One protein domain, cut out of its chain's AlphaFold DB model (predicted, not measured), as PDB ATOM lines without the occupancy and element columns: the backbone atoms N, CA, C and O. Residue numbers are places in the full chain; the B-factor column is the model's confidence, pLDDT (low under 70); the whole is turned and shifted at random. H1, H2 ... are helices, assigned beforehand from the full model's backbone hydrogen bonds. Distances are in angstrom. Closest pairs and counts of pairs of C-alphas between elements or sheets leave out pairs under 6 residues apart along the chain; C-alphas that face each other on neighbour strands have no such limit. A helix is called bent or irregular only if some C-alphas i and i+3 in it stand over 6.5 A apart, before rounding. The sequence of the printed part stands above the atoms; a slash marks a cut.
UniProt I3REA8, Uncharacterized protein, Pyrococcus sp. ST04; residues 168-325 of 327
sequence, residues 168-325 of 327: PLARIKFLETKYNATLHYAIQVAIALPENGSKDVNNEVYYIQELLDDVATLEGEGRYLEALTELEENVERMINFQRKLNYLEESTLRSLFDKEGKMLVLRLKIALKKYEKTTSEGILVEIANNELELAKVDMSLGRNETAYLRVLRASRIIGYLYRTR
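This is residues 168 to 325 of the 327 residues of an uncharacterized protein of Pyrococcus sp. ST04 (UniProt I3REA8). Two helical lobes share the bent helix H4: arm H4a bundles with H1, H2 and H3, arm H4b with H5 and H6, up and down. The 158 printed residues, all helix in class, hold H1 to H6 in chain order. Spanning 61 by 40 by 20 A, the whole is only just loose, close to compact; the radius of gyration of the C-alphas is 18.5 A.

The hub H1, residues 168 to 192, forms a hairpin with H2, residues 195 to 220; their closest C-alphas, 190 and 198, are 4.5 A apart. Arms H4a, 235 to 259, and H4b, 262 to 275, assigned as one helix by hydrogen bonds, stand at a steep tilt of 52 degrees; C-alphas 259 and 262 are 9.1 A apart. H5, 282 to 300, and H6, 304 to 323, form a hairpin. H2 has 19 of 22 O i to N i+4 pairs within hydrogen-bond range, H4b 8 of 10.

H1 begins at (21.978, 86.887, -26.818); H3 is residues 224 to 233.

No cut; 23 residues have pLDDT under 70.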
ATOM      1  N   PRO A 168      20.597  87.102 -27.241       81.31
ATOM      2  CA  PRO A 168      21.978  86.887 -26.818       81.31
ATOM      3  C   PRO A 168      22.305  87.507 -25.461       81.31
ATOM      4  O   PRO A 168      22.975  86.867 -24.655       81.31
ATOM      5  N   LEU A 169      21.787  88.704 -25.168       84.31
ATOM      6  CA  LEU A 169      22.080  89.401 -23.915       84.31
ATOM      7  C   LEU A 169      21.491  88.662 -22.708       84.31
ATOM      8  O   LEU A 169      22.185  88.426 -21.719       84.31
ATOM      9  N   ALA A 170      20.226  88.241 -22.797       80.75
ATOM     10  CA  ALA A 170      19.596  87.435 -21.753       80.75
ATOM     11  C   ALA A 170      20.368  86.128 -21.488       80.75
ATOM     12  O   ALA A 170      20.537  85.714 -20.336       80.75
ATOM     13  N   ARG A 171      20.890  85.503 -22.549       83.88
ATOM     14  CA  ARG A 171      21.653  84.257 -22.458       83.88
ATOM     15  C   ARG A 171      23.052  84.456 -21.876       83.88
ATOM     16  O   ARG A 171      23.466  83.628 -21.065       83.88
ATOM     17  N   ILE A 172      23.725  85.558 -22.209       88.00
ATOM     18  CA  ILE A 172      24.975  85.967 -21.559       88.00
ATOM     19  C   ILE A 172      24.747  86.138 -20.059       88.00
ATOM     20  O   ILE A 172      25.380  85.440 -19.275       88.00
ATOM     21  N   LYS A 173      23.763  86.950 -19.649       85.31
ATOM     22  CA  LYS A 173      23.475  87.198 -18.223       85.31
ATOM     23  C   LYS A 173      23.164  85.908 -17.462       85.31
ATOM     24  O   LYS A 173      23.594  85.725 -16.320       85.31
ATOM     25  N   PHE A 174      22.447  84.978 -18.096       82.75
ATOM     26  CA  PHE A 174      22.216  83.653 -17.527       82.75
ATOM     27  C   PHE A 174      23.522  82.870 -17.331       82.75
ATOM     28  O   PHE A 174      23.732  82.310 -16.252       82.75
ATOM     29  N   LEU A 175      24.392  82.821 -18.343       87.12
ATOM     30  CA  LEU A 175      25.672  82.116 -18.274       87.12
ATOM     31  C   LEU A 175      26.619  82.767 -17.259       87.12
ATOM     32  O   LEU A 175      27.119  82.052 -16.397       87.12
ATOM     33  N   GLU A 176      26.776  84.090 -17.255       87.31
ATOM     34  CA  GLU A 176      27.556  84.822 -16.244       87.31
ATOM     35  C   GLU A 176      27.105  84.472 -14.823       87.31
ATOM     36  O   GLU A 176      27.924  84.170 -13.956       87.31
ATOM     37  N   THR A 177      25.789  84.418 -14.586       80.62
ATOM     38  CA  THR A 177      25.235  84.004 -13.288       80.62
ATOM     39  C   THR A 177      25.699  82.593 -12.906       80.62
ATOM     40  O   THR A 177      26.013  82.327 -11.744       80.62
ATOM     41  N   LYS A 178      25.764  81.660 -13.865       81.94
ATOM     42  CA  LYS A 178      26.246  80.290 -13.613       81.94
ATOM     43  C   LYS A 178      27.751  80.236 -13.368       81.94
ATOM     44  O   LYS A 178      28.167  79.545 -12.440       81.94
ATOM     45  N   TYR A 179      28.536  80.968 -14.149       88.00
ATOM     46  CA  TYR A 179      29.988  81.041 -14.005       88.00
ATOM     47  C   TYR A 179      30.374  81.633 -12.645       88.00
ATOM     48  O   TYR A 179      31.111  81.003 -11.884       88.00
ATOM     49  N   ASN A 180      29.777  82.770 -12.277       80.25
ATOM     50  CA  ASN A 180      29.981  83.403 -10.975       80.25
ATOM     51  C   ASN A 180      29.589  82.467  -9.826       80.25
ATOM     52  O   ASN A 180      30.371  82.261  -8.897       80.25
ATOM     53  N   ALA A 181      28.431  81.804  -9.908       72.56
ATOM     54  CA  ALA A 181      28.015  80.845  -8.883       72.56
ATOM     55  C   ALA A 181      29.029  79.701  -8.683       72.56
ATOM     56  O   ALA A 181      29.226  79.239  -7.551       72.56
ATOM     57  N   THR A 182      29.691  79.238  -9.751       80.12
ATOM     58  CA  THR A 182      30.763  78.248  -9.612       80.12
ATOM     59  C   THR A 182      32.064  78.853  -9.087       80.12
ATOM     60  O   THR A 182      32.704  78.200  -8.265       80.12
ATOM     61  N   LEU A 183      32.439  80.082  -9.455       79.44
ATOM     62  CA  LEU A 183      33.594  80.773  -8.863       79.44
ATOM     63  C   LEU A 183      33.462  80.906  -7.340       79.44
ATOM     64  O   LEU A 183      34.380  80.542  -6.602       79.44
ATOM     65  N   HIS A 184      32.293  81.329  -6.850       73.06
ATOM     66  CA  HIS A 184      32.021  81.399  -5.410       73.06
ATOM     67  C   HIS A 184      32.187  80.033  -4.732       73.06
ATOM     68  O   HIS A 184      32.792  79.925  -3.664       73.06
ATOM     69  N   TYR A 185      31.691  78.967  -5.365       73.00
ATOM     70  CA  TYR A 185      31.860  77.606  -4.857       73.00
ATOM     71  C   TYR A 185      33.327  77.146  -4.884       73.00
ATOM     72  O   TYR A 185      33.791  76.507  -3.941       73.00
ATOM     73  N   ALA A 186      34.080  77.507  -5.924       73.38
ATOM     74  CA  ALA A 186      35.490  77.172  -6.062       73.38
ATOM     75  C   ALA A 186      36.329  77.757  -4.924       73.38
ATOM     76  O   ALA A 186      37.118  77.034  -4.319       73.38
ATOM     77  N   ILE A 187      36.102  79.025  -4.572       70.44
ATOM     78  CA  ILE A 187      36.785  79.696  -3.457       70.44
ATOM     79  C   ILE A 187      36.526  78.957  -2.136       70.44
ATOM     80  O   ILE A 187      37.452  78.712  -1.364       70.44
ATOM     81  N   GLN A 188      35.283  78.533  -1.886       62.38
ATOM     82  CA  GLN A 188      34.934  77.781  -0.673       62.38
ATOM     83  C   GLN A 188      35.666  76.442  -0.592       62.38
ATOM     84  O   GLN A 188      36.214  76.090   0.456       62.38
ATOM     85  N   VAL A 189      35.692  75.701  -1.701       66.00
ATOM     86  CA  VAL A 189      36.404  74.424  -1.785       66.00
ATOM     87  C   VAL A 189      37.911  74.648  -1.626       66.00
ATOM     88  O   VAL A 189      38.546  73.929  -0.861       66.00
ATOM     89  N   ALA A 190      38.481  75.677  -2.259       64.56
ATOM     90  CA  ALA A 190      39.905  76.001  -2.184       64.56
ATOM     91  C   ALA A 190      40.382  76.320  -0.757       64.56
ATOM     92  O   ALA A 190      41.484  75.913  -0.393       64.56
ATOM     93  N   ILE A 191      39.560  76.997   0.058       62.62
ATOM     94  CA  ILE A 191      39.850  77.285   1.478       62.62
ATOM     95  C   ILE A 191      39.912  75.997   2.311       62.62
ATOM     96  O   ILE A 191      40.665  75.910   3.280       62.62
ATOM     97  N   ALA A 192      39.109  74.993   1.955       60.53
ATOM     98  CA  ALA A 192      39.032  73.730   2.680       60.53
ATOM     99  C   ALA A 192      40.132  72.724   2.283       60.53
ATOM    100  O   ALA A 192      40.286  71.697   2.949       60.53
ATOM    101  N   LEU A 193      40.885  73.000   1.213       64.56
ATOM    102  CA  LEU A 193      41.908  72.110   0.670       64.56
ATOM    103  C   LEU A 193      43.317  72.440   1.192       64.56
ATOM    104  O   LEU A 193      43.632  73.596   1.465       64.56
ATOM    105  N   PRO A 194      44.215  71.439   1.276       62.78
ATOM    106  CA  PRO A 194      45.642  71.689   1.472       62.78
ATOM    107  C   PRO A 194      46.235  72.478   0.289       62.78
ATOM    108  O   PRO A 194      45.731  72.381  -0.831       62.78
ATOM    109  N   GLU A 195      47.334  73.209   0.520       66.00
ATOM    110  CA  GLU A 195      47.929  74.178  -0.427       66.00
ATOM    111  C   GLU A 195      48.036  73.676  -1.877       66.00
ATOM    112  O   GLU A 195      47.652  74.387  -2.804       66.00
ATOM    113  N   ASN A 196      48.481  72.434  -2.089       63.34
ATOM    114  CA  ASN A 196      48.614  71.866  -3.435       63.34
ATOM    115  C   ASN A 196      47.261  71.698  -4.152       63.34
ATOM    116  O   ASN A 196      47.159  71.996  -5.337       63.34
ATOM    117  N   GLY A 197      46.216  71.259  -3.441       65.00
ATOM    118  CA  GLY A 197      44.865  71.143  -4.004       65.00
ATOM    119  C   GLY A 197      44.198  72.504  -4.209       65.00
ATOM    120  O   GLY A 197      43.447  72.685  -5.163       65.00
ATOM    121  N   SER A 198      44.518  73.474  -3.348       72.38
ATOM    122  CA  SER A 198      44.057  74.860  -3.471       72.38
ATOM    123  C   SER A 198      44.646  75.544  -4.712       72.38
ATOM    124  O   SER A 198      43.922  76.204  -5.451       72.38
ATOM    125  N   LYS A 199      45.933  75.317  -5.017       80.50
ATOM    126  CA  LYS A 199      46.615  75.908  -6.181       80.50
ATOM    127  C   LYS A 199      45.955  75.543  -7.515       80.50
ATOM    128  O   LYS A 199      45.736  76.420  -8.345       80.50
ATOM    129  N   ASP A 200      45.595  74.276  -7.696       83.12
ATOM    130  CA  ASP A 200      44.916  73.805  -8.908       83.12
ATOM    131  C   ASP A 200      43.525  74.423  -9.089       83.12
ATOM    132  O   ASP A 200      43.101  74.667 -10.216       83.12
ATOM    133  N   VAL A 201      42.799  74.646  -7.990       85.25
ATOM    134  CA  VAL A 201      41.489  75.308  -8.018       85.25
ATOM    135  C   VAL A 201      41.654  76.795  -8.322       85.25
ATOM    136  O   VAL A 201      40.933  77.321  -9.164       85.25
ATOM    137  N   ASN A 202      42.636  77.453  -7.702       84.38
ATOM    138  CA  ASN A 202      42.910  78.872  -7.914       84.38
ATOM    139  C   ASN A 202      43.307  79.171  -9.365       84.38
ATOM    140  O   ASN A 202      42.855  80.165  -9.915       84.38
ATOM    141  N   ASN A 203      44.085  78.300 -10.016       90.00
ATOM    142  CA  ASN A 203      44.430  78.470 -11.432       90.00
ATOM    143  C   ASN A 203      43.190  78.479 -12.345       90.00
ATOM    144  O   ASN A 203      43.110  79.300 -13.253       90.00
ATOM    145  N   GLU A 204      42.217  77.594 -12.103       92.12
ATOM    146  CA  GLU A 204      40.956  77.595 -12.864       92.12
ATOM    147  C   GLU A 204      40.079  78.805 -12.519       92.12
ATOM    148  O   GLU A 204      39.436  79.360 -13.404       92.12
ATOM    149  N   VAL A 205      40.080  79.250 -11.255       88.94
ATOM    150  CA  VAL A 205      39.405  80.493 -10.845       88.94
ATOM    151  C   VAL A 205      39.962  81.693 -11.607       88.94
ATOM    152  O   VAL A 205      39.174  82.445 -12.170       88.94
ATOM    153  N   TYR A 206      41.288  81.842 -11.677       91.94
ATOM    154  CA  TYR A 206      41.923  82.936 -12.418       91.94
ATOM    155  C   TYR A 206      41.563  82.909 -13.903       91.94
ATOM    156  O   TYR A 206      41.198  83.940 -14.453       91.94
ATOM    157  N   TYR A 207      41.601  81.730 -14.531       94.50
ATOM    158  CA  TYR A 207      41.214  81.587 -15.934       94.50
ATOM    159  C   TYR A 207      39.760  82.010 -16.186       94.50
ATOM    160  O   TYR A 207      39.471  82.729 -17.136       94.50
ATOM    161  N   ILE A 208      38.830  81.567 -15.335       93.19
ATOM    162  CA  ILE A 208      37.411  81.906 -15.491       93.19
ATOM    163  C   ILE A 208      37.168  83.401 -15.235       93.19
ATOM    164  O   ILE A 208      36.312  83.989 -15.886       93.19
ATOM    165  N   GLN A 209      37.905  84.018 -14.309       92.31
ATOM    166  CA  GLN A 209      37.839  85.465 -14.084       92.31
ATOM    167  C   GLN A 209      38.315  86.247 -15.311       92.31
ATOM    168  O   GLN A 209      37.607  87.145 -15.744       92.31
ATOM    169  N   GLU A 210      39.444  85.855 -15.910       95.31
ATOM    170  CA  GLU A 210      39.958  86.464 -17.146       95.31
ATOM    171  C   GLU A 210      38.940  86.350 -18.293       95.31
ATOM    172  O   GLU A 210      38.625  87.343 -18.940       95.31
ATOM    173  N   LEU A 211      38.319  85.176 -18.463       95.75
ATOM    174  CA  LEU A 211      37.237  84.978 -19.434       95.75
ATOM    175  C   LEU A 211      36.039  85.912 -19.181       95.75
ATOM    176  O   LEU A 211      35.471  86.453 -20.126       95.75
ATOM    177  N   LEU A 212      35.620  86.091 -17.924       94.38
ATOM    178  CA  LEU A 212      34.510  86.990 -17.587       94.38
ATOM    179  C   LEU A 212      34.871  88.466 -17.817       94.38
ATOM    180  O   LEU A 212      34.008  89.232 -18.239       94.38
ATOM    181  N   ASP A 213      36.125  88.857 -17.589       95.88
ATOM    182  CA  ASP A 213      36.617  90.211 -17.870       95.88
ATOM    183  C   ASP A 213      36.643  90.497 -19.388       95.88
ATOM    184  O   ASP A 213      36.233  91.578 -19.834       95.88
ATOM    185  N   ASP A 214      37.040  89.512 -20.200       94.69
ATOM    186  CA  ASP A 214      36.987  89.590 -21.666       94.69
ATOM    187  C   ASP A 214      35.539  89.705 -22.169       94.69
ATOM    188  O   ASP A 214      35.220  90.560 -23.003       94.69
ATOM    189  N   VAL A 215      34.627  88.905 -21.608       95.12
ATOM    190  CA  VAL A 215      33.187  88.958 -21.909       95.12
ATOM    191  C   VAL A 215      32.596  90.322 -21.546       95.12
ATOM    192  O   VAL A 215      31.884  90.910 -22.360       95.12
ATOM    193  N   ALA A 216      32.931  90.870 -20.375       93.56
ATOM    194  CA  ALA A 216      32.479  92.195 -19.957       93.56
ATOM    195  C   ALA A 216      32.997  93.305 -20.891       93.56
ATOM    196  O   ALA A 216      32.277  94.266 -21.181       93.56
ATOM    197  N   THR A 217      34.222  93.161 -21.405       96.38
ATOM    198  CA  THR A 217      34.792  94.077 -22.403       96.38
ATOM    199  C   THR A 217      34.007  94.016 -23.715       96.38
ATOM    200  O   THR A 217      33.585  95.054 -24.230       96.38
ATOM    201  N   LEU A 218      33.724  92.811 -24.221       93.69
ATOM    202  CA  LEU A 218      32.922  92.600 -25.433       93.69
ATOM    203  C   LEU A 218      31.483  93.123 -25.282       93.69
ATOM    204  O   LEU A 218      30.945  93.727 -26.214       93.69
ATOM    205  N   GLU A 219      30.868  92.958 -24.108       90.81
ATOM    206  CA  GLU A 219      29.573  93.570 -23.788       90.81
ATOM    207  C   GLU A 219      29.634  95.102 -23.846       90.81
ATOM    208  O   GLU A 219      28.763  95.728 -24.456       90.81
ATOM    209  N   GLY A 220      30.670  95.710 -23.257       91.69
ATOM    210  CA  GLY A 220      30.889  97.159 -23.282       91.69
ATOM    211  C   GLY A 220      31.064  97.726 -24.695       91.69
ATOM    212  O   GLY A 220      30.677  98.866 -24.960       91.69
ATOM    213  N   GLU A 221      31.581  96.915 -25.619       94.56
ATOM    214  CA  GLU A 221      31.703  97.222 -27.051       94.56
ATOM    215  C   GLU A 221      30.407  96.968 -27.852       94.56
ATOM    216  O   GLU A 221      30.344  97.286 -29.041       94.56
ATOM    217  N   GLY A 222      29.363  96.403 -27.235       91.31
ATOM    218  CA  GLY A 222      28.111  96.023 -27.900       91.31
ATOM    219  C   GLY A 222      28.200  94.740 -28.738       91.31
ATOM    220  O   GLY A 222      27.321  94.475 -29.563       91.31
ATOM    221  N   ARG A 223      29.247  93.933 -28.540       91.31
ATOM    222  CA  ARG A 223      29.568  92.714 -29.302       91.31
ATOM    223  C   ARG A 223      29.002  91.463 -28.626       91.31
ATOM    224  O   ARG A 223      29.717  90.552 -28.214       91.31
ATOM    225  N   TYR A 224      27.677  91.434 -28.485       88.81
ATOM    226  CA  TYR A 224      26.971  90.416 -27.696       88.81
ATOM    227  C   TYR A 224      27.033  88.999 -28.287       88.81
ATOM    228  O   TYR A 224      26.900  88.025 -27.555       88.81
ATOM    229  N   LEU A 225      27.207  88.844 -29.601       87.25
ATOM    230  CA  LEU A 225      27.319  87.507 -30.196       87.25
ATOM    231  C   LEU A 225      28.685  86.888 -29.901       87.25
ATOM    232  O   LEU A 225      28.759  85.705 -29.577       87.25
ATOM    233  N   GLU A 226      29.748  87.684 -29.958       88.31
ATOM    234  CA  GLU A 226      31.097  87.257 -29.598       88.31
ATOM    235  C   GLU A 226      31.205  86.963 -28.102       88.31
ATOM    236  O   GLU A 226      31.669  85.888 -27.737       88.31
ATOM    237  N   ALA A 227      30.675  87.846 -27.248       90.81
ATOM    238  CA  ALA A 227      30.594  87.612 -25.804       90.81
ATOM    239  C   ALA A 227      29.844  86.309 -25.467       90.81
ATOM    240  O   ALA A 227      30.286  85.522 -24.630       90.81
ATOM    241  N   LEU A 228      28.722  86.046 -26.149       90.62
ATOM    242  CA  LEU A 228      27.984  84.795 -25.978       90.62
ATOM    243  C   LEU A 228      28.800  83.585 -26.449       90.62
ATOM    244  O   LEU A 228      28.804  82.563 -25.769       90.62
ATOM    245  N   THR A 229      29.485  83.700 -27.589       89.50
ATOM    246  CA  THR A 229      30.292  82.612 -28.158       89.50
ATOM    247  C   THR A 229      31.427  82.223 -27.210       89.50
ATOM    248  O   THR A 229      31.574  81.040 -26.917       89.50
ATOM    249  N   GLU A 230      32.140  83.197 -26.636       91.31
ATOM    250  CA  GLU A 230      33.201  82.958 -25.643       91.31
ATOM    251  C   GLU A 230      32.697  82.169 -24.425       91.31
ATOM    252  O   GLU A 230      33.309  81.183 -23.995       91.31
ATOM    253  N   LEU A 231      31.533  82.546 -23.884       92.44
ATOM    254  CA  LEU A 231      30.927  81.815 -22.772       92.44
ATOM    255  C   LEU A 231      30.468  80.413 -23.177       92.44
ATOM    256  O   LEU A 231      30.629  79.481 -22.386       92.44
ATOM    257  N   GLU A 232      29.876  80.251 -24.364       90.00
ATOM    258  CA  GLU A 232      29.353  78.969 -24.847       90.00
ATOM    259  C   GLU A 232      30.465  77.959 -25.156       90.00
ATOM    260  O   GLU A 232      30.351  76.798 -24.752       90.00
ATOM    261  N   GLU A 233      31.563  78.395 -25.777       91.25
ATOM    262  CA  GLU A 233      32.729  77.550 -26.067       91.25
ATOM    263  C   GLU A 233      33.406  77.030 -24.787       91.25
ATOM    264  O   GLU A 233      33.967  75.932 -24.769       91.25
ATOM    265  N   ASN A 234      33.270  77.758 -23.676       93.31
ATOM    266  CA  ASN A 234      33.851  77.392 -22.387       93.31
ATOM    267  C   ASN A 234      32.897  76.635 -21.440       93.31
ATOM    268  O   ASN A 234      33.321  76.192 -20.365       93.31
ATOM    269  N   VAL A 235      31.631  76.396 -21.823       90.31
ATOM    270  CA  VAL A 235      30.650  75.702 -20.958       90.31
ATOM    271  C   VAL A 235      31.131  74.309 -20.555       90.31
ATOM    272  O   VAL A 235      30.962  73.902 -19.403       90.31
ATOM    273  N   GLU A 236      31.748  73.557 -21.467       86.25
ATOM    274  CA  GLU A 236      32.239  72.212 -21.148       86.25
ATOM    275  C   GLU A 236      33.351  72.252 -20.090       86.25
ATOM    276  O   GLU A 236      33.342  71.459 -19.139       86.25
ATOM    277  N   ARG A 237      34.269  73.220 -20.196       91.50
ATOM    278  CA  ARG A 237      35.307  73.454 -19.187       91.50
ATOM    279  C   ARG A 237      34.684  73.798 -17.839       91.50
ATOM    280  O   ARG A 237      35.068  73.210 -16.828       91.50
ATOM    281  N   MET A 238      33.672  74.663 -17.836       90.25
ATOM    282  CA  MET A 238      32.935  75.057 -16.636       90.25
ATOM    283  C   MET A 238      32.257  73.850 -15.959       90.25
ATOM    284  O   MET A 238      32.367  73.651 -14.746       90.25
ATOM    285  N   ILE A 239      31.621  72.973 -16.745       82.81
ATOM    286  CA  ILE A 239      31.013  71.724 -16.259       82.81
ATOM    287  C   ILE A 239      32.077  70.790 -15.668       82.81
ATOM    288  O   ILE A 239      31.874  70.217 -14.592       82.81
ATOM    289  N   ASN A 240      33.214  70.627 -16.346       88.62
ATOM    290  CA  ASN A 240      34.308  69.781 -15.874       88.62
ATOM    291  C   ASN A 240      34.932  70.326 -14.585       88.62
ATOM    292  O   ASN A 240      35.187  69.556 -13.654       88.62
ATOM    293  N   PHE A 241      35.086  71.644 -14.476       91.88
ATOM    294  CA  PHE A 241      35.548  72.284 -13.254       91.88
ATOM    295  C   PHE A 241      34.553  72.090 -12.102       91.88
ATOM    296  O   PHE A 241      34.949  71.637 -11.029       91.88
ATOM    297  N   GLN A 242      33.249  72.280 -12.330       85.81
ATOM    298  CA  GLN A 242      32.217  72.004 -11.324       85.81
ATOM    299  C   GLN A 242      32.245  70.543 -10.841       85.81
ATOM    300  O   GLN A 242      32.106  70.278  -9.645       85.81
ATOM    301  N   ARG A 243      32.450  69.575 -11.745       87.31
ATOM    302  CA  ARG A 243      32.604  68.155 -11.380       87.31
ATOM    303  C   ARG A 243      33.849  67.921 -10.522       87.31
ATOM    304  O   ARG A 243      33.760  67.203  -9.526       87.31
ATOM    305  N   LYS A 244      34.979  68.551 -10.867       89.25
ATOM    306  CA  LYS A 244      36.223  68.499 -10.079       89.25
ATOM    307  C   LYS A 244      36.011  69.068  -8.673       89.25
ATOM    308  O   LYS A 244      36.405  68.427  -7.702       89.25
ATOM    309  N   LEU A 245      35.342  70.214  -8.551       83.56
ATOM    310  CA  LEU A 245      35.018  70.825  -7.257       83.56
ATOM    311  C   LEU A 245      34.143  69.910  -6.395       83.56
ATOM    312  O   LEU A 245      34.458  69.699  -5.227       83.56
ATOM    313  N   ASN A 246      33.110  69.293  -6.980       83.38
ATOM    314  CA  ASN A 246      32.251  68.345  -6.266       83.38
ATOM    315  C   ASN A 246      33.047  67.143  -5.727       83.38
ATOM    316  O   ASN A 246      32.831  66.721  -4.594       83.38
ATOM    317  N   TYR A 247      33.974  66.601  -6.525       87.75
ATOM    318  CA  TYR A 247      34.849  65.505  -6.099       87.75
ATOM    319  C   TYR A 247      35.773  65.924  -4.942       87.75
ATOM    320  O   TYR A 247      35.946  65.190  -3.966       87.75
ATOM    321  N   LEU A 248      36.347  67.127  -5.021       83.31
ATOM    322  CA  LEU A 248      37.212  67.674  -3.976       83.31
ATOM    323  C   LEU A 248      36.439  67.934  -2.674       83.31
ATOM    324  O   LEU A 248      36.931  67.567  -1.604       83.31
ATOM    325  N   GLU A 249      35.219  68.477  -2.750       83.19
ATOM    326  CA  GLU A 249      34.331  68.619  -1.589       83.19
ATOM    327  C   GLU A 249      34.038  67.250  -0.967       83.19
ATOM    328  O   GLU A 249      34.250  67.071   0.232       83.19
ATOM    329  N   GLU A 250      33.604  66.269  -1.766       85.75
ATOM    330  CA  GLU A 250      33.290  64.920  -1.284       85.75
ATOM    331  C   GLU A 250      34.487  64.276  -0.576       85.75
ATOM    332  O   GLU A 250      34.352  63.786   0.546       85.75
ATOM    333  N   SER A 251      35.673  64.314  -1.186       85.00
ATOM    334  CA  SER A 251      36.885  63.729  -0.597       85.00
ATOM    335  C   SER A 251      37.292  64.409   0.719       85.00
ATOM    336  O   SER A 251      37.633  63.734   1.696       85.00
ATOM    337  N   THR A 252      37.190  65.738   0.784       83.38
ATOM    338  CA  THR A 252      37.514  66.526   1.980       83.38
ATOM    339  C   THR A 252      36.512  66.253   3.094       83.38
ATOM    340  O   THR A 252      36.894  65.967   4.231       83.38
ATOM    341  N   LEU A 253      35.221  66.270   2.762       81.94
ATOM    342  CA  LEU A 253      34.143  65.994   3.700       81.94
ATOM    343  C   LEU A 253      34.226  64.562   4.232       81.94
ATOM    344  O   LEU A 253      33.997  64.346   5.420       81.94
ATOM    345  N   ARG A 254      34.604  63.593   3.388       88.19
ATOM    346  CA  ARG A 254      34.835  62.202   3.796       88.19
ATOM    347  C   ARG A 254      35.963  62.100   4.816       88.19
ATOM    348  O   ARG A 254      35.758  61.552   5.894       88.19
ATOM    349  N   SER A 255      37.114  62.701   4.519       84.19
ATOM    350  CA  SER A 255      38.264  62.754   5.431       84.19
ATOM    351  C   SER A 255      37.904  63.399   6.778       84.19
ATOM    352  O   SER A 255      38.254  62.876   7.839       84.19
ATOM    353  N   LEU A 256      37.152  64.505   6.758       82.06
ATOM    354  CA  LEU A 256      36.659  65.167   7.969       82.06
ATOM    355  C   LEU A 256      35.645  64.312   8.732       82.06
ATOM    356  O   LEU A 256      35.660  64.298   9.961       82.06
ATOM    357  N   PHE A 257      34.765  63.605   8.027       86.44
ATOM    358  CA  PHE A 257      33.776  62.729   8.641       86.44
ATOM    359  C   PHE A 257      34.438  61.545   9.354       86.44
ATOM    360  O   PHE A 257      34.094  61.257  10.501       86.44
ATOM    361  N   ASP A 258      35.426  60.915   8.718       86.44
ATOM    362  CA  ASP A 258      36.142  59.769   9.280       86.44
ATOM    363  C   ASP A 258      36.970  60.161  10.520       86.44
ATOM    364  O   ASP A 258      37.057  59.388  11.475       86.44
ATOM    365  N   LYS A 259      37.526  61.383  10.554       82.00
ATOM    366  CA  LYS A 259      38.304  61.900  11.697       82.00
ATOM    367  C   LYS A 259      37.438  62.487  12.814       82.00
ATOM    368  O   LYS A 259      37.706  62.267  13.991       82.00
ATOM    369  N   GLU A 260      36.416  63.264  12.456       82.94
ATOM    370  CA  GLU A 260      35.699  64.158  13.374       82.94
ATOM    371  C   GLU A 260      34.171  64.153  13.167       82.94
ATOM    372  O   GLU A 260      33.501  65.136  13.485       82.94
ATOM    373  N   GLY A 261      33.564  63.073  12.661       76.75
ATOM    374  CA  GLY A 261      32.169  63.074  12.187       76.75
ATOM    375  C   GLY A 261      31.126  63.696  13.134       76.75
ATOM    376  O   GLY A 261      30.271  64.462  12.691       76.75
ATOM    377  N   LYS A 262      31.220  63.467  14.456       77.06
ATOM    378  CA  LYS A 262      30.301  64.081  15.441       77.06
ATOM    379  C   LYS A 262      30.468  65.604  15.508       77.06
ATOM    380  O   LYS A 262      29.476  66.324  15.640       77.06
ATOM    381  N   MET A 263      31.706  66.082  15.417       75.56
ATOM    382  CA  MET A 263      32.043  67.505  15.407       75.56
ATOM    383  C   MET A 263      31.641  68.154  14.083       75.56
ATOM    384  O   MET A 263      31.068  69.240  14.090       75.56
ATOM    385  N   LEU A 264      31.859  67.468  12.956       79.12
ATOM    386  CA  LEU A 264      31.425  67.924  11.636       79.12
ATOM    387  C   LEU A 264      29.910  68.161  11.598       79.12
ATOM    388  O   LEU A 264      29.463  69.233  11.197       79.12
ATOM    389  N   VAL A 265      29.115  67.216  12.110       77.56
ATOM    390  CA  VAL A 265      27.656  67.384  12.220       77.56
ATOM    391  C   VAL A 265      27.290  68.614  13.057       77.56
ATOM    392  O   VAL A 265      26.371  69.353  12.704       77.56
ATOM    393  N   LEU A 266      27.991  68.860  14.168       72.06
ATOM    394  CA  LEU A 266      27.750  70.037  15.005       72.06
ATOM    395  C   LEU A 266      28.075  71.343  14.260       72.06
ATOM    396  O   LEU A 266      27.273  72.274  14.300       72.06
ATOM    397  N   ARG A 267      29.209  71.398  13.546       73.38
ATOM    398  CA  ARG A 267      29.615  72.559  12.734       73.38
ATOM    399  C   ARG A 267      28.577  72.876  11.653       73.38
ATOM    400  O   ARG A 267      28.166  74.028  11.535       73.38
ATOM    401  N   LEU A 268      28.087  71.861  10.937       78.69
ATOM    402  CA  LEU A 268      27.055  72.032   9.904       78.69
ATOM    403  C   LEU A 268      25.727  72.528  10.491       78.69
ATOM    404  O   LEU A 268      25.089  73.406   9.915       78.69
ATOM    405  N   LYS A 269      25.338  72.055  11.682       79.19
ATOM    406  CA  LYS A 269      24.160  72.584  12.385       79.19
ATOM    407  C   LYS A 269      24.307  74.050  12.781       79.19
ATOM    408  O   LYS A 269      23.346  74.806  12.683       79.19
ATOM    409  N   ILE A 270      25.488  74.461  13.237       74.50
ATOM    410  CA  ILE A 270      25.758  75.868  13.565       74.50
ATOM    411  C   ILE A 270      25.679  76.731  12.301       74.50
ATOM    412  O   ILE A 270      25.107  77.817  12.350       74.50
ATOM    413  N   ALA A 271      26.205  76.245  11.173       77.69
ATOM    414  CA  ALA A 271      26.075  76.931   9.891       77.69
ATOM    415  C   ALA A 271      24.599  77.092   9.485       77.69
ATOM    416  O   ALA A 271      24.183  78.203   9.170       77.69
ATOM    417  N   LEU A 272      23.792  76.030   9.601       79.12
ATOM    418  CA  LEU A 272      22.349  76.037   9.312       79.12
ATOM    419  C   LEU A 272      21.557  77.085  10.095       79.12
ATOM    420  O   LEU A 272      20.682  77.734   9.526       79.12
ATOM    421  N   LYS A 273      21.896  77.315  11.369       80.00
ATOM    422  CA  LYS A 273      21.210  78.313  12.209       80.00
ATOM    423  C   LYS A 273      21.238  79.730  11.637       80.00
ATOM    424  O   LYS A 273      20.368  80.536  11.957       80.00
ATOM    425  N   LYS A 274      22.210  80.057  10.779       76.94
ATOM    426  CA  LYS A 274      22.294  81.374  10.122       76.94
ATOM    427  C   LYS A 274      21.153  81.622   9.121       76.94
ATOM    428  O   LYS A 274      20.899  82.779   8.776       76.94
ATOM    429  N   TYR A 275      20.463  80.561   8.698       75.50
ATOM    430  CA  TYR A 275      19.424  80.565   7.664       75.50
ATOM    431  C   TYR A 275      18.010  80.310   8.223       75.50
ATOM    432  O   TYR A 275      17.033  80.410   7.496       75.50
ATOM    433  N   GLU A 276      17.859  80.046   9.529       67.62
ATOM    434  CA  GLU A 276      16.559  79.734  10.163       67.62
ATOM    435  C   GLU A 276      15.530  80.884  10.113       67.62
ATOM    436  O   GLU A 276      14.352  80.667  10.383       67.62
ATOM    437  N   LYS A 277      15.950  82.115   9.791       61.41
ATOM    438  CA  LYS A 277      15.098  83.320   9.851       61.41
ATOM    439  C   LYS A 277      14.478  83.739   8.512       61.41
ATOM    440  O   LYS A 277      13.721  84.706   8.493       61.41
ATOM    441  N   THR A 278      14.784  83.058   7.410       59.12
ATOM    442  CA  THR A 278      14.319  83.422   6.062       59.12
ATOM    443  C   THR A 278      13.164  82.512   5.619       59.12
ATOM    444  O   THR A 278      13.314  81.298   5.514       59.12
ATOM    445  N   THR A 279      11.980  83.085   5.361       54.53
ATOM    446  CA  THR A 279      10.733  82.349   5.051       54.53
ATOM    447  C   THR A 279      10.782  81.544   3.750       54.53
ATOM    448  O   THR A 279      10.107  80.523   3.655       54.53
ATOM    449  N   SER A 280      11.585  81.953   2.764       56.66
ATOM    450  CA  SER A 280      11.771  81.235   1.492       56.66
ATOM    451  C   SER A 280      12.696  80.014   1.602       56.66
ATOM    452  O   SER A 280      12.581  79.076   0.818       56.66
ATOM    453  N   GLU A 281      13.590  79.995   2.592       65.25
ATOM    454  CA  GLU A 281      14.641  78.979   2.754       65.25
ATOM    455  C   GLU A 281      14.283  77.906   3.796       65.25
ATOM    456  O   GLU A 281      14.961  76.879   3.895       65.25
ATOM    457  N   GLY A 282      13.198  78.113   4.552       69.81
ATOM    458  CA  GLY A 282      12.837  77.305   5.721       69.81
ATOM    459  C   GLY A 282      12.741  75.800   5.454       69.81
ATOM    460  O   GLY A 282      13.195  75.008   6.275       69.81
ATOM    461  N   ILE A 283      12.241  75.393   4.281       69.06
ATOM    462  CA  ILE A 283      12.110  73.968   3.924       69.06
ATOM    463  C   ILE A 283      13.486  73.313   3.720       69.06
ATOM    464  O   ILE A 283      13.721  72.196   4.179       69.06
ATOM    465  N   LEU A 284      14.422  74.000   3.060       73.19
ATOM    466  CA  LEU A 284      15.776  73.484   2.840       73.19
ATOM    467  C   LEU A 284      16.547  73.380   4.157       73.19
ATOM    468  O   LEU A 284      17.224  72.379   4.405       73.19
ATOM    469  N   VAL A 285      16.387  74.379   5.026       80.69
ATOM    470  CA  VAL A 285      16.950  74.371   6.379       80.69
ATOM    471  C   VAL A 285      16.416  73.180   7.179       80.69
ATOM    472  O   VAL A 285      17.197  72.457   7.802       80.69
ATOM    473  N   GLU A 286      15.110  72.916   7.112       78.31
ATOM    474  CA  GLU A 286      14.479  71.783   7.791       78.31
ATOM    475  C   GLU A 286      15.000  70.433   7.273       78.31
ATOM    476  O   GLU A 286      15.401  69.578   8.065       78.31
ATOM    477  N   ILE A 287      15.073  70.251   5.948       75.81
ATOM    478  CA  ILE A 287      15.596  69.021   5.331       75.81
ATOM    479  C   ILE A 287      17.044  68.778   5.764       75.81
ATOM    480  O   ILE A 287      17.385  67.671   6.186       75.81
ATOM    481  N   ALA A 288      17.899  69.798   5.687       78.81
ATOM    482  CA  ALA A 288      19.303  69.663   6.050       78.81
ATOM    483  C   ALA A 288      19.480  69.374   7.548       78.81
ATOM    484  O   ALA A 288      20.293  68.526   7.919       78.81
ATOM    485  N   ASN A 289      18.685  70.008   8.416       84.44
ATOM    486  CA  ASN A 289      18.713  69.717   9.847       84.44
ATOM    487  C   ASN A 289      18.256  68.277  10.145       84.44
ATOM    488  O   ASN A 289      18.913  67.573  10.915       84.44
ATOM    489  N   ASN A 290      17.203  67.798   9.475       81.44
ATOM    490  CA  ASN A 290      16.726  66.419   9.594       81.44
ATOM    491  C   ASN A 290      17.774  65.398   9.125       81.44
ATOM    492  O   ASN A 290      17.997  64.391   9.800       81.44
ATOM    493  N   GLU A 291      18.468  65.657   8.011       80.94
ATOM    494  CA  GLU A 291      19.573  64.807   7.548       80.94
ATOM    495  C   GLU A 291      20.718  64.762   8.573       80.94
ATOM    496  O   GLU A 291      21.249  63.686   8.854       80.94
ATOM    497  N   LEU A 292      21.056  65.893   9.203       84.31
ATOM    498  CA  LEU A 292      22.078  65.947  10.253       84.31
ATOM    499  C   LEU A 292      21.656  65.226  11.539       84.31
ATOM    500  O   LEU A 292      22.502  64.598  12.175       84.31
ATOM    501  N   GLU A 293      20.381  65.276  11.937       82.00
ATOM    502  CA  GLU A 293      19.884  64.478  13.070       82.00
ATOM    503  C   GLU A 293      19.941  62.982  12.770       82.00
ATOM    504  O   GLU A 293      20.463  62.206  13.573       82.00
ATOM    505  N   LEU A 294      19.474  62.575  11.590       76.56
ATOM    506  CA  LEU A 294      19.537  61.184  11.157       76.56
ATOM    507  C   LEU A 294      20.984  60.688  11.054       76.56
ATOM    508  O   LEU A 294      21.263  59.563  11.464       76.56
ATOM    509  N   ALA A 295      21.914  61.534  10.600       80.31
ATOM    510  CA  ALA A 295      23.336  61.214  10.584       80.31
ATOM    511  C   ALA A 295      23.860  60.884  11.989       80.31
ATOM    512  O   ALA A 295      24.519  59.860  12.158       80.31
ATOM    513  N   LYS A 296      23.523  61.679  13.020       80.81
ATOM    514  CA  LYS A 296      23.926  61.374  14.410       80.81
ATOM    515  C   LYS A 296      23.424  60.011  14.862       80.81
ATOM    516  O   LYS A 296      24.152  59.279  15.536       80.81
ATOM    517  N   VAL A 297      22.184  59.681  14.507       75.38
ATOM    518  CA  VAL A 297      21.596  58.399  14.881       75.38
ATOM    519  C   VAL A 297      22.297  57.255  14.153       75.38
ATOM    520  O   VAL A 297      22.724  56.304  14.805       75.38
ATOM    521  N   ASP A 298      22.497  57.360  12.841       69.94
ATOM    522  CA  ASP A 298      23.202  56.345  12.056       69.94
ATOM    523  C   ASP A 298      24.648  56.140  12.557       69.94
ATOM    524  O   ASP A 298      25.080  54.996  12.696       69.94
ATOM    525  N   MET A 299      25.353  57.206  12.963       79.00
ATOM    526  CA  MET A 299      26.666  57.106  13.624       79.00
ATOM    527  C   MET A 299      26.597  56.334  14.948       79.00
ATOM    528  O   MET A 299      27.436  55.475  15.204       79.00
ATOM    529  N   SER A 300      25.595  56.604  15.794       73.31
ATOM    530  CA  SER A 300      25.420  55.884  17.070       73.31
ATOM    531  C   SER A 300      25.115  54.394  16.883       73.31
ATOM    532  O   SER A 300      25.418  53.585  17.755       73.31
ATOM    533  N   LEU A 301      24.552  54.029  15.728       68.31
ATOM    534  CA  LEU A 301      24.246  52.654  15.336       68.31
ATOM    535  C   LEU A 301      25.393  51.977  14.560       68.31
ATOM    536  O   LEU A 301      25.232  50.837  14.126       68.31
ATOM    537  N   GLY A 302      26.523  52.661  14.347       74.75
ATOM    538  CA  GLY A 302      27.668  52.158  13.579       74.75
ATOM    539  C   GLY A 302      27.464  52.121  12.057       74.75
ATOM    540  O   GLY A 302      28.246  51.496  11.346       74.75
ATOM    541  N   ARG A 303      26.427  52.782  11.526       76.06
ATOM    542  CA  ARG A 303      26.109  52.857  10.087       76.06
ATOM    543  C   ARG A 303      26.825  54.037   9.427       76.06
ATOM    544  O   ARG A 303      26.192  54.952   8.900       76.06
ATOM    545  N   ASN A 304      28.154  54.022   9.477       79.50
ATOM    546  CA  ASN A 304      28.984  55.176   9.115       79.50
ATOM    547  C   ASN A 304      28.815  55.622   7.656       79.50
ATOM    548  O   ASN A 304      28.738  56.819   7.405       79.50
ATOM    549  N   GLU A 305      28.668  54.690   6.711       80.69
ATOM    550  CA  GLU A 305      28.458  55.034   5.297       80.69
ATOM    551  C   GLU A 305      27.129  55.769   5.080       80.69
ATOM    552  O   GLU A 305      27.060  56.794   4.404       80.69
ATOM    553  N   THR A 306      26.056  55.289   5.715       73.00
ATOM    554  CA  THR A 306      24.748  55.948   5.650       73.00
ATOM    555  C   THR A 306      24.809  57.331   6.287       73.00
ATOM    556  O   THR A 306      24.315  58.288   5.696       73.00
ATOM    557  N   ALA A 307      25.454  57.456   7.449       74.12
ATOM    558  CA  ALA A 307      25.645  58.741   8.111       74.12
ATOM    559  C   ALA A 307      26.446  59.732   7.249       74.12
ATOM    560  O   ALA A 307      26.031  60.885   7.122       74.12
ATOM    561  N   TYR A 308      27.522  59.284   6.598       87.75
ATOM    562  CA  TYR A 308      28.306  60.100   5.671       87.75
ATOM    563  C   TYR A 308      27.443  60.647   4.526       87.75
ATOM    564  O   TYR A 308      27.421  61.853   4.290       87.75
ATOM    565  N   LEU A 309      26.645  59.797   3.869       79.44
ATOM    566  CA  LEU A 309      25.762  60.227   2.775       79.44
ATOM    567  C   LEU A 309      24.713  61.261   3.212       79.44
ATOM    568  O   LEU A 309      24.230  62.046   2.394       79.44
ATOM    569  N   ARG A 310      24.309  61.255   4.485       80.38
ATOM    570  CA  ARG A 310      23.409  62.274   5.044       80.38
ATOM    571  C   ARG A 310      24.133  63.585   5.317       80.38
ATOM    572  O   ARG A 310      23.627  64.641   4.951       80.38
ATOM    573  N   VAL A 311      25.337  63.512   5.887       84.88
ATOM    574  CA  VAL A 311      26.217  64.673   6.094       84.88
ATOM    575  C   VAL A 311      26.542  65.354   4.765       84.88
ATOM    576  O   VAL A 311      26.421  66.572   4.669       84.88
ATOM    577  N   LEU A 312      26.852  64.581   3.722       82.50
ATOM    578  CA  LEU A 312      27.097  65.092   2.373       82.50
ATOM    579  C   LEU A 312      25.879  65.824   1.798       82.50
ATOM    580  O   LEU A 312      26.004  66.931   1.280       82.50
ATOM    581  N   ARG A 313      24.682  65.243   1.926       78.00
ATOM    582  CA  ARG A 313      23.441  65.895   1.481       78.00
ATOM    583  C   ARG A 313      23.170  67.198   2.228       78.00
ATOM    584  O   ARG A 313      22.855  68.197   1.590       78.00
ATOM    585  N   ALA A 314      23.330  67.205   3.550       80.25
ATOM    586  CA  ALA A 314      23.169  68.416   4.348       80.25
ATOM    587  C   ALA A 314      24.201  69.494   3.974       80.25
ATOM    588  O   ALA A 314      23.819  70.649   3.807       80.25
ATOM    589  N   SER A 315      25.471  69.119   3.770       81.50
ATOM    590  CA  SER A 315      26.535  70.024   3.299       81.50
ATOM    591  C   SER A 315      26.145  70.709   1.990       81.50
ATOM    592  O   SER A 315      26.197  71.931   1.889       81.50
ATOM    593  N   ARG A 316      25.636  69.941   1.019       78.75
ATOM    594  CA  ARG A 316      25.193  70.473  -0.277       78.75
ATOM    595  C   ARG A 316      24.045  71.466  -0.164       78.75
ATOM    596  O   ARG A 316      24.052  72.475  -0.865       78.75
ATOM    597  N   ILE A 317      23.069  71.195   0.705       75.44
ATOM    598  CA  ILE A 317      21.961  72.127   0.945       75.44
ATOM    599  C   ILE A 317      22.489  73.423   1.571       75.44
ATOM    600  O   ILE A 317      22.111  74.502   1.130       75.44
ATOM    601  N   ILE A 318      23.404  73.337   2.540       77.75
ATOM    602  CA  ILE A 318      24.037  74.515   3.153       77.75
ATOM    603  C   ILE A 318      24.828  75.316   2.114       77.75
ATOM    604  O   ILE A 318      24.690  76.533   2.051       77.75
ATOM    605  N   GLY A 319      25.613  74.642   1.271       72.38
ATOM    606  CA  GLY A 319      26.353  75.284   0.186       72.38
ATOM    607  C   GLY A 319      25.432  75.950  -0.840       72.38
ATOM    608  O   GLY A 319      25.736  77.029  -1.338       72.38
ATOM    609  N   TYR A 320      24.275  75.353  -1.143       74.94
ATOM    610  CA  TYR A 320      23.243  75.999  -1.957       74.94
ATOM    611  C   TYR A 320      22.690  77.262  -1.283       74.94
ATOM    612  O   TYR A 320      22.744  78.322  -1.895       74.94
ATOM    613  N   LEU A 321      22.242  77.163  -0.026       73.44
ATOM    614  CA  LEU A 321      21.689  78.289   0.740       73.44
ATOM    615  C   LEU A 321      22.672  79.456   0.864       73.44
ATOM    616  O   LEU A 321      22.269  80.611   0.855       73.44
ATOM    617  N   TYR A 322      23.970  79.169   0.976       72.38
ATOM    618  CA  TYR A 322      24.994  80.207   0.957       72.38
ATOM    619  C   TYR A 322      25.041  80.926  -0.399       72.38
ATOM    620  O   TYR A 322      25.042  82.151  -0.436       72.38
ATOM    621  N   ARG A 323      25.059  80.176  -1.509       65.75
ATOM    622  CA  ARG A 323      25.189  80.727  -2.871       65.75
ATOM    623  C   ARG A 323      23.996  81.565  -3.315       65.75
ATOM    624  O   ARG A 323      24.162  82.435  -4.152       65.75
ATOM    625  N   THR A 324      22.805  81.296  -2.790       66.12
ATOM    626  CA  THR A 324      21.580  82.015  -3.172       66.12
ATOM    627  C   THR A 324      21.306  83.267  -2.343       66.12
ATOM    628  O   THR A 324      20.276  83.897  -2.550       66.12
ATOM    629  N   ARG A 325      22.172  83.603  -1.377       63.09
ATOM    630  CA  ARG A 325      21.967  84.721  -0.441       63.09
ATOM    631  C   ARG A 325      22.830  85.950  -0.722       63.09
ATOM    632  O   ARG A 325      22.642  86.958  -0.049       63.09
TER     633      ARG A 325